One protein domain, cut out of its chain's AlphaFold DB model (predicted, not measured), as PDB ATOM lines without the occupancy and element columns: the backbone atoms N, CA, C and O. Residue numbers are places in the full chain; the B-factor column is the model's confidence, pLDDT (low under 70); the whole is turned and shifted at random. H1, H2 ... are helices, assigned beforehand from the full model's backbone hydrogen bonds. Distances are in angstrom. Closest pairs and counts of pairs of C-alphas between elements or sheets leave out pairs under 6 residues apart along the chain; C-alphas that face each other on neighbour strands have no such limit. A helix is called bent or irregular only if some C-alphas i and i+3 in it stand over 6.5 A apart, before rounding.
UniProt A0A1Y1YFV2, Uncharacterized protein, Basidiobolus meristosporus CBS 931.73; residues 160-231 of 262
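What this domain is: This is residues 160 to 231 of the 262 residues of an uncharacterized protein of Basidiobolus meristosporus CBS 931.73 (UniProt A0A1Y1YFV2). Three helices make a small bundle: H1 and H2 run side by side the same way, and H3 comes back the opposite way, their centres making a triangle. A long loop joins H1 to H2, and after H3 a tail, residues 223 to 231, folds back. The printed part has 72 residues with three named helices, H1, H2, H3 in that order, and no named strand; the class is all helix. It is compact, with a radius of gyration of the C-alphas of 11.2 A and spans of 32 by 26 by 17 A.

Where its parts are: Find C-alpha 160 at (-21.129, 19.150, 17.801); from there H1 runs over residues 160 to 170, 16.1 A long. It is irregular, but only just: C-alphas 166 and 169 are 6.9 A apart. H2, residues 187 to 199, begins at C-alpha 187 (-25.824, 3.455, 19.317) and is 18.8 A long. H3, residues 207 to 222, is 20.2 A long and ends at C-alpha 222 (-16.025, 3.012, 14.349). It is irregular, with C-alphas 209 and 212 7.1 A apart, and has a kink of 25 degrees near residue 214.

How they stand to each other: H1 and H2 only just touch, with 3 pairs of C-alphas within 8 A, H2 with residues 189 to 192 alone; the closest C-alphas, Gln 162 and Ala 189, are 7.3 A apart. They run the same way at a shallow tilt of 10 degrees. H3 touches H1 with residues 207 to 211 alone; look at Pro 169 and Leu 207, their closest C-alphas, 4.2 A apart. These two run opposite ways at a shallow tilt of 29 degrees. H2 and H3 form a helical hairpin, opposite ways at a shallow tilt of 34 degrees, only just short of steep. H2 touches H3 with residues 193 to 197 alone; the closest C-alphas, Tyr 196 and Phe 211, are 7.2 A apart. O i to N i+4 pairs are within hydrogen-bond range in 2 of 7 for H1, beside 7 of 8 O i to N i+3 pairs, in 8 of 9 for H2 and in 10 of 12 for H3.

The domain as a whole: The C-alphas farthest apart, Ser 178 and Lys 231, are 31.8 A apart. The printed part has no cut; the link from H1 to H2, 16 residues, is long, and that from H2 to H3, 7 residues, is short. The mean pLDDT of the printed part is 76.6, and you find it under 70 at residue 161 and residues 175 to 184, 200 to 204 and 227 to 231 of this model.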
ATOM      1  N   ARG A 160     -21.081  18.514  19.140       70.94
ATOM      2  CA  ARG A 160     -21.129  19.150  17.801       70.94
ATOM      3  C   ARG A 160     -20.953  18.170  16.630       70.94
ATOM      4  O   ARG A 160     -21.691  18.267  15.657       70.94
ATOM      5  N   SER A 161     -20.012  17.229  16.731       68.12
ATOM      6  CA  SER A 161     -19.771  16.211  15.702       68.12
ATOM      7  C   SER A 161     -20.996  15.332  15.445       68.12
ATOM      8  O   SER A 161     -21.333  15.079  14.295       68.12
ATOM      9  N   GLN A 162     -21.697  14.891  16.491       76.25
ATOM     10  CA  GLN A 162     -22.925  14.109  16.363       76.25
ATOM     11  C   GLN A 162     -24.070  14.944  15.780       76.25
ATOM     12  O   GLN A 162     -24.852  14.435  14.976       76.25
ATOM     13  N   LEU A 163     -24.145  16.234  16.120       84.31
ATOM     14  CA  LEU A 163     -25.152  17.135  15.558       84.31
ATOM     15  C   LEU A 163     -24.992  17.299  14.035       84.31
ATOM     16  O   LEU A 163     -25.994  17.336  13.320       84.31
ATOM     17  N   ASP A 164     -23.755  17.291  13.516       85.50
ATOM     18  CA  ASP A 164     -23.479  17.341  12.070       85.50
ATOM     19  C   ASP A 164     -24.148  16.181  11.298       85.50
ATOM     20  O   ASP A 164     -24.479  16.332  10.117       85.50
ATOM     21  N   MET A 165     -24.428  15.041  11.951       87.56
ATOM     22  CA  MET A 165     -25.156  13.921  11.334       87.56
ATOM     23  C   MET A 165     -26.581  14.302  10.937       87.56
ATOM     24  O   MET A 165     -27.071  13.848   9.900       87.56
ATOM     25  N   TYR A 166     -27.244  15.166  11.702       91.56
ATOM     26  CA  TYR A 166     -28.599  15.623  11.395       91.56
ATOM     27  C   TYR A 166     -28.633  16.610  10.219       91.56
ATOM     28  O   TYR A 166     -29.651  16.723   9.543       91.56
ATOM     29  N   PHE A 167     -27.503  17.240   9.885       91.12
ATOM     30  CA  PHE A 167     -27.379  18.124   8.723       91.12
ATOM     31  C   PHE A 167     -26.929  17.407   7.437       91.12
ATOM     32  O   PHE A 167     -26.964  17.997   6.351       91.12
ATOM     33  N   MET A 168     -26.555  16.124   7.499       89.88
ATOM     34  CA  MET A 168     -26.190  15.347   6.306       89.88
ATOM     35  C   MET A 168     -27.274  15.314   5.220       89.88
ATOM     36  O   MET A 168     -26.912  15.469   4.045       89.88
ATOM     37  N   PRO A 169     -28.577  15.171   5.547       90.62
ATOM     38  CA  PRO A 169     -29.649  15.223   4.555       90.62
ATOM     39  C   PRO A 169     -29.802  16.581   3.870       90.62
ATOM     40  O   PRO A 169     -30.488  16.684   2.859       90.62
ATOM     41  N   TYR A 170     -29.116  17.604   4.376       89.56
ATOM     42  CA  TYR A 170     -29.087  18.962   3.843       89.56
ATOM     43  C   TYR A 170     -27.755  19.286   3.151       89.56
ATOM     44  O   TYR A 170     -27.543  20.401   2.688       89.56
ATOM     45  N   GLY A 171     -26.863  18.297   3.014       87.19
ATOM     46  CA  GLY A 171     -25.634  18.400   2.226       87.19
ATOM     47  C   GLY A 171     -24.373  18.653   3.047       87.19
ATOM     48  O   GLY A 171     -23.291  18.765   2.467       87.19
ATOM     49  N   HIS A 172     -24.479  18.686   4.376       86.25
ATOM     50  CA  HIS A 172     -23.319  18.818   5.250       86.25
ATOM     51  C   HIS A 172     -22.536  17.502   5.283       86.25
ATOM     52  O   HIS A 172     -23.102  16.416   5.419       86.25
ATOM     53  N   ARG A 173     -21.215  17.580   5.125       80.94
ATOM     54  CA  ARG A 173     -20.338  16.406   5.182       80.94
ATOM     55  C   ARG A 173     -19.826  16.226   6.607       80.94
ATOM     56  O   ARG A 173     -19.372  17.195   7.218       80.94
ATOM     57  N   LEU A 174     -19.833  14.990   7.104       79.62
ATOM     58  CA  LEU A 174     -19.174  14.670   8.370       79.62
ATOM     59  C   LEU A 174     -17.669  14.947   8.279       79.62
ATOM     60  O   LEU A 174     -17.055  14.714   7.236       79.62
ATOM     61  N   GLY A 175     -17.083  15.445   9.368       66.88
ATOM     62  CA  GLY A 175     -15.649  15.748   9.441       66.88
ATOM     63  C   GLY A 175     -15.221  17.027   8.710       66.88
ATOM     64  O   GLY A 175     -14.029  17.249   8.533       66.88
ATOM     65  N   SER A 176     -16.168  17.877   8.291       57.09
ATOM     66  CA  SER A 176     -15.862  19.211   7.739       57.09
ATOM     67  C   SER A 176     -15.388  20.205   8.807       57.09
ATOM     68  O   SER A 176     -14.876  21.272   8.472       57.09
ATOM     69  N   SER A 177     -15.588  19.888  10.088       52.06
ATOM     70  CA  SER A 177     -15.129  20.685  11.220       52.06
ATOM     71  C   SER A 177     -13.704  20.281  11.620       52.06
ATOM     72  O   SER A 177     -13.359  19.105  11.695       52.06
ATOM     73  N   SER A 178     -12.852  21.279  11.867       42.06
ATOM     74  CA  SER A 178     -11.429  21.146  12.227       42.06
ATOM     75  C   SER A 178     -11.180  20.519  13.607       42.06
ATOM     76  O   SER A 178     -10.040  20.247  13.978       42.06
ATOM     77  N   SER A 179     -12.239  20.276  14.374       43.97
ATOM     78  CA  SER A 179     -12.213  19.541  15.632       43.97
ATOM     79  C   SER A 179     -12.314  18.054  15.301       43.97
ATOM     80  O   SER A 179     -13.413  17.548  15.093       43.97
ATOM     81  N   GLY A 180     -11.166  17.378  15.168       47.06
ATOM     82  CA  GLY A 180     -11.081  15.957  14.806       47.06
ATOM     83  C   GLY A 180     -12.132  15.086  15.501       47.06
ATOM     84  O   GLY A 180     -12.518  15.363  16.629       47.06
ATOM     85  N   VAL A 181     -12.606  14.052  14.806       47.41
ATOM     86  CA  VAL A 181     -13.847  13.329  15.120       47.41
ATOM     87  C   VAL A 181     -13.883  12.763  16.556       47.41
ATOM     88  O   VAL A 181     -13.252  11.738  16.816       47.41
ATOM     89  N   PRO A 182     -14.641  13.354  17.504       53.69
ATOM     90  CA  PRO A 182     -14.809  12.797  18.843       53.69
ATOM     91  C   PRO A 182     -15.991  11.816  18.861       53.69
ATOM     92  O   PRO A 182     -17.062  12.147  18.354       53.69
ATOM     93  N   LYS A 183     -15.785  10.624  19.449       58.81
ATOM     94  CA  LYS A 183     -16.780   9.604  19.871       58.81
ATOM     95  C   LYS A 183     -18.115   9.572  19.092       58.81
ATOM     96  O   LYS A 183     -19.182   9.518  19.688       58.81
ATOM     97  N   MET A 184     -18.076   9.505  17.760       67.69
ATOM     98  CA  MET A 184     -19.289   9.311  16.941       67.69
ATOM     99  C   MET A 184     -19.764   7.848  16.922       67.69
ATOM    100  O   MET A 184     -20.713   7.510  16.232       67.69
ATOM    101  N   CYS A 185     -19.117   6.944  17.658       80.88
ATOM    102  CA  CYS A 185     -19.391   5.509  17.608       80.88
ATOM    103  C   CYS A 185     -20.488   5.074  18.596       80.88
ATOM    104  O   CYS A 185     -20.356   4.036  19.238       80.88
ATOM    105  N   THR A 186     -21.550   5.867  18.738       83.69
ATOM    106  CA  THR A 186     -22.658   5.587  19.664       83.69
ATOM    107  C   THR A 186     -23.743   4.741  19.004       83.69
ATOM    108  O   THR A 186     -23.799   4.607  17.775       83.69
ATOM    109  N   THR A 187     -24.636   4.168  19.813       85.94
ATOM    110  CA  THR A 187     -25.824   3.455  19.317       85.94
ATOM    111  C   THR A 187     -26.695   4.373  18.456       85.94
ATOM    112  O   THR A 187     -27.139   3.966  17.383       85.94
ATOM    113  N   CYS A 188     -26.861   5.635  18.860       89.94
ATOM    114  CA  CYS A 188     -27.589   6.646  18.095       89.94
ATOM    115  C   CYS A 188     -26.991   6.869  16.702       89.94
ATOM    116  O   CYS A 188     -27.704   6.807  15.700       89.94
ATOM    117  N   ALA A 189     -25.671   7.039  16.605       88.06
ATOM    118  CA  ALA A 189     -25.011   7.221  15.318       88.06
ATOM    119  C   ALA A 189     -25.167   6.000  14.389       88.06
ATOM    120  O   ALA A 189     -25.391   6.157  13.184       88.06
ATOM    121  N   GLN A 190     -25.124   4.778  14.936       87.19
ATOM    122  CA  GLN A 190     -25.390   3.555  14.169       87.19
ATOM    123  C   GLN A 190     -26.821   3.530  13.624       87.19
ATOM    124  O   GLN A 190     -27.028   3.227  12.446       87.19
ATOM    125  N   GLN A 191     -27.807   3.864  14.461       89.50
ATOM    126  CA  GLN A 191     -29.216   3.894  14.070       89.50
ATOM    127  C   GLN A 191     -29.486   4.958  12.997       89.50
ATOM    128  O   GLN A 191     -30.122   4.649  11.988       89.50
ATOM    129  N   ILE A 192     -28.938   6.169  13.148       90.44
ATOM    130  CA  ILE A 192     -29.054   7.246  12.151       90.44
ATOM    131  C   ILE A 192     -28.479   6.793  10.804       90.44
ATOM    132  O   ILE A 192     -29.151   6.897   9.778       90.44
ATOM    133  N   MET A 193     -27.266   6.230  10.788       87.62
ATOM    134  CA  MET A 193     -26.637   5.773   9.542       87.62
ATOM    135  C   MET A 193     -27.381   4.597   8.891       87.62
ATOM    136  O   MET A 193     -27.437   4.524   7.663       87.62
ATOM    137  N   ASN A 194     -27.992   3.708   9.680       87.44
ATOM    138  CA  ASN A 194     -28.875   2.651   9.172       87.44
ATOM    139  C   ASN A 194     -30.119   3.242   8.493       87.44
ATOM    140  O   ASN A 194     -30.488   2.813   7.401       87.44
ATOM    141  N   ILE A 195     -30.743   4.256   9.101       88.12
ATOM    142  CA  ILE A 195     -31.867   4.971   8.489       88.12
ATOM    143  C   ILE A 195     -31.401   5.647   7.192       88.12
ATOM    144  O   ILE A 195     -31.981   5.403   6.136       88.12
ATOM    145  N   TYR A 196     -30.316   6.420   7.213       88.62
ATOM    146  CA  TYR A 196     -29.808   7.107   6.019       88.62
ATOM    147  C   TYR A 196     -29.476   6.161   4.863       88.62
ATOM    148  O   TYR A 196     -29.799   6.477   3.714       88.62
ATOM    149  N   GLY A 197     -28.938   4.973   5.149       82.88
ATOM    150  CA  GLY A 197     -28.692   3.942   4.137       82.88
ATOM    151  C   GLY A 197     -29.955   3.458   3.418       82.88
ATOM    152  O   GLY A 197     -29.872   3.013   2.277       82.88
ATOM    153  N   ARG A 198     -31.131   3.592   4.046       79.00
ATOM    154  CA  ARG A 198     -32.434   3.232   3.460       79.00
ATOM    155  C   ARG A 198     -33.077   4.374   2.666       79.00
ATOM    156  O   ARG A 198     -33.812   4.101   1.724       79.00
ATOM    157  N   PHE A 199     -32.811   5.631   3.030       73.31
ATOM    158  CA  PHE A 199     -33.480   6.816   2.458       73.31
ATOM    159  C   PHE A 199     -32.637   7.614   1.450       73.31
ATOM    160  O   PHE A 199     -33.184   8.449   0.729       73.31
ATOM    161  N   GLY A 200     -31.328   7.356   1.345       62.78
ATOM    162  CA  GLY A 200     -30.390   8.118   0.505       62.78
ATOM    163  C   GLY A 200     -30.610   8.063  -1.017       62.78
ATOM    164  O   GLY A 200     -29.820   8.644  -1.757       62.78
ATOM    165  N   SER A 201     -31.654   7.390  -1.510       56.00
ATOM    166  CA  SER A 201     -31.940   7.221  -2.943       56.00
ATOM    167  C   SER A 201     -32.899   8.260  -3.541       56.00
ATOM    168  O   SER A 201     -33.093   8.270  -4.757       56.00
ATOM    169  N   GLN A 202     -33.495   9.150  -2.737       63.88
ATOM    170  CA  GLN A 202     -34.475  10.112  -3.252       63.88
ATOM    171  C   GLN A 202     -33.843  11.167  -4.181       63.88
ATOM    172  O   GLN A 202     -32.769  11.713  -3.914       63.88
ATOM    173  N   TYR A 203     -34.530  11.464  -5.291       53.44
ATOM    174  CA  TYR A 203     -34.114  12.469  -6.274       53.44
ATOM    175  C   TYR A 203     -34.011  13.857  -5.617       53.44
ATOM    176  O   TYR A 203     -34.889  14.244  -4.854       53.44
ATOM    177  N   LEU A 204     -32.923  14.585  -5.901       65.19
ATOM    178  CA  LEU A 204     -32.566  15.889  -5.311       65.19
ATOM    179  C   LEU A 204     -32.310  15.911  -3.795       65.19
ATOM    180  O   LEU A 204     -32.057  16.988  -3.263       65.19
ATOM    181  N   ASN A 205     -32.275  14.765  -3.109       79.44
ATOM    182  CA  ASN A 205     -31.857  14.715  -1.710       79.44
ATOM    183  C   ASN A 205     -30.321  14.874  -1.598       79.44
ATOM    184  O   ASN A 205     -29.583  14.018  -2.111       79.44
ATOM    185  N   PRO A 206     -29.808  15.927  -0.927       84.56
ATOM    186  CA  PRO A 206     -28.374  16.099  -0.695       84.56
ATOM    187  C   PRO A 206     -27.701  14.916   0.011       84.56
ATOM    188  O   PRO A 206     -26.509  14.690  -0.215       84.56
ATOM    189  N   LEU A 207     -28.455  14.124   0.786       86.38
ATOM    190  CA  LEU A 207     -27.966  12.929   1.478       86.38
ATOM    191  C   LEU A 207     -27.215  11.978   0.543       86.38
ATOM    192  O   LEU A 207     -26.192  11.420   0.928       86.38
ATOM    193  N   ARG A 208     -27.665  11.827  -0.711       83.00
ATOM    194  CA  ARG A 208     -27.010  10.939  -1.686       83.00
ATOM    195  C   ARG A 208     -25.539  11.303  -1.905       83.00
ATOM    196  O   ARG A 208     -24.721  10.434  -2.176       83.00
ATOM    197  N   LYS A 209     -25.199  12.592  -1.802       83.62
ATOM    198  CA  LYS A 209     -23.834  13.101  -2.001       83.62
ATOM    199  C   LYS A 209     -22.977  13.003  -0.740       83.62
ATOM    200  O   LYS A 209     -21.755  13.000  -0.847       83.62
ATOM    201  N   THR A 210     -23.592  12.958   0.440       84.69
ATOM    202  CA  THR A 210     -22.890  12.966   1.733       84.69
ATOM    203  C   THR A 210     -22.787  11.575   2.353       84.69
ATOM    204  O   THR A 210     -21.849  11.319   3.108       84.69
ATOM    205  N   PHE A 211     -23.699  10.657   2.015       86.75
ATOM    206  CA  PHE A 211     -23.821   9.356   2.668       86.75
ATOM    207  C   PHE A 211     -22.596   8.461   2.476       86.75
ATOM    208  O   PHE A 211     -22.060   7.974   3.466       86.75
ATOM    209  N   ASP A 212     -22.110   8.261   1.247       85.25
ATOM    210  CA  ASP A 212     -21.003   7.324   1.003       85.25
ATOM    211  C   ASP A 212     -19.695   7.762   1.661       85.25
ATOM    212  O   ASP A 212     -19.026   6.947   2.302       85.25
ATOM    213  N   GLN A 213     -19.366   9.055   1.575       84.75
ATOM    214  CA  GLN A 213     -18.206   9.617   2.268       84.75
ATOM    215  C   GLN A 213     -18.343   9.445   3.787       84.75
ATOM    216  O   GLN A 213     -17.400   9.021   4.450       84.75
ATOM    217  N   SER A 214     -19.526   9.728   4.332       84.94
ATOM    218  CA  SER A 214     -19.793   9.613   5.768       84.94
ATOM    219  C   SER A 214     -19.733   8.159   6.239       84.94
ATOM    220  O   SER A 214     -19.109   7.859   7.248       84.94
ATOM    221  N   LYS A 215     -20.297   7.223   5.470       85.81
ATOM    222  CA  LYS A 215     -20.226   5.778   5.720       85.81
ATOM    223  C   LYS A 215     -18.780   5.284   5.730       85.81
ATOM    224  O   LYS A 215     -18.420   4.494   6.599       85.81
ATOM    225  N   MET A 216     -17.953   5.745   4.790       84.81
ATOM    226  CA  MET A 216     -16.529   5.407   4.742       84.81
ATOM    227  C   MET A 216     -15.789   5.929   5.979       84.81
ATOM    228  O   MET A 216     -15.104   5.149   6.636       84.81
ATOM    229  N   LEU A 217     -15.986   7.202   6.334       84.75
ATOM    230  CA  LEU A 217     -15.387   7.817   7.522       84.75
ATOM    231  C   LEU A 217     -15.779   7.063   8.804       84.75
ATOM    232  O   LEU A 217     -14.917   6.647   9.575       84.75
ATOM    233  N   MET A 218     -17.075   6.801   8.984       83.50
ATOM    234  CA  MET A 218     -17.603   6.060  10.134       83.50
ATOM    235  C   MET A 218     -17.100   4.611  10.166       83.50
ATOM    236  O   MET A 218     -16.833   4.078  11.235       83.50
ATOM    237  N   THR A 219     -16.912   3.967   9.010       85.44
ATOM    238  CA  THR A 219     -16.326   2.615   8.941       85.44
ATOM    239  C   THR A 219     -14.864   2.613   9.387       85.44
ATOM    240  O   THR A 219     -14.458   1.723  10.131       85.44
ATOM    241  N   GLN A 220     -14.078   3.600   8.951       84.19
ATOM    242  CA  GLN A 220     -12.666   3.726   9.325       84.19
ATOM    243  C   GLN A 220     -12.490   3.998  10.822       84.19
ATOM    244  O   GLN A 220     -11.548   3.495  11.424       84.19
ATOM    245  N   GLN A 221     -13.396   4.770  11.423       81.38
ATOM    246  CA  GLN A 221     -13.267   5.219  12.811       81.38
ATOM    247  C   GLN A 221     -13.994   4.330  13.825       81.38
ATOM    248  O   GLN A 221     -13.505   4.142  14.933       81.38
ATOM    249  N   CYS A 222     -15.147   3.772  13.454       83.06
ATOM    250  CA  CYS A 222     -16.025   3.012  14.349       83.06
ATOM    251  C   CYS A 222     -16.149   1.526  13.977       83.06
ATOM    252  O   CYS A 222     -16.854   0.773  14.651       83.06
ATOM    253  N   GLY A 223     -15.480   1.087  12.909       83.75
ATOM    254  CA  GLY A 223     -15.397  -0.314  12.514       83.75
ATOM    255  C   GLY A 223     -16.505  -0.799  11.572       83.75
ATOM    256  O   GLY A 223     -17.379  -0.066  11.105       83.75
ATOM    257  N   SER A 224     -16.455  -2.099  11.275       81.56
ATOM    258  CA  SER A 224     -17.196  -2.734  10.174       81.56
ATOM    259  C   SER A 224     -18.719  -2.784  10.345       81.56
ATOM    260  O   SER A 224     -19.425  -3.084   9.379       81.56
ATOM    261  N   VAL A 225     -19.250  -2.458  11.530       79.44
ATOM    262  CA  VAL A 225     -20.702  -2.353  11.760       79.44
ATOM    263  C   VAL A 225     -21.339  -1.304  10.836       79.44
ATOM    264  O   VAL A 225     -22.408  -1.545  10.282       79.44
ATOM    265  N   TYR A 226     -20.629  -0.207  10.550       77.06
ATOM    266  CA  TYR A 226     -21.083   0.848   9.636       77.06
ATOM    267  C   TYR A 226     -20.964   0.464   8.153       77.06
ATOM    268  O   TYR A 226     -21.751   0.928   7.328       77.06
ATOM    269  N   ALA A 227     -20.052  -0.450   7.804       65.62
ATOM    270  CA  ALA A 227     -19.886  -0.934   6.432       65.62
ATOM    271  C   ALA A 227     -21.075  -1.789   5.953       65.62
ATOM    272  O   ALA A 227     -21.343  -1.879   4.754       65.62
ATOM    273  N   LYS A 228     -21.798  -2.429   6.884       64.44
ATOM    274  CA  LYS A 228     -22.900  -3.358   6.585       64.44
ATOM    275  C   LYS A 228     -24.247  -2.667   6.338       64.44
ATOM    276  O   LYS A 228     -25.163  -3.322   5.843       64.44
ATOM    277  N   MET A 229     -24.357  -1.361   6.595       66.94
ATOM    278  CA  MET A 229     -25.610  -0.581   6.575       66.94
ATOM    279  C   MET A 229     -26.256  -0.386   5.182       66.94
ATOM    280  O   MET A 229     -27.180   0.406   5.035       66.94
ATOM    281  N   LEU A 230     -25.812  -1.125   4.156       57.22
ATOM    282  CA  LEU A 230     -26.379  -1.122   2.798       57.22
ATOM    283  C   LEU A 230     -26.886  -2.489   2.308       57.22
ATOM    284  O   LEU A 230     -27.498  -2.559   1.246       57.22
ATOM    285  N   LYS A 231     -26.650  -3.590   3.035       44.12
ATOM    286  CA  LYS A 231     -26.832  -4.935   2.457       44.12
ATOM    287  C   LYS A 231     -28.271  -5.465   2.386       44.12
ATOM    288  O   LYS A 231     -28.467  -6.488   1.745       44.12
TER     289      LYS A 231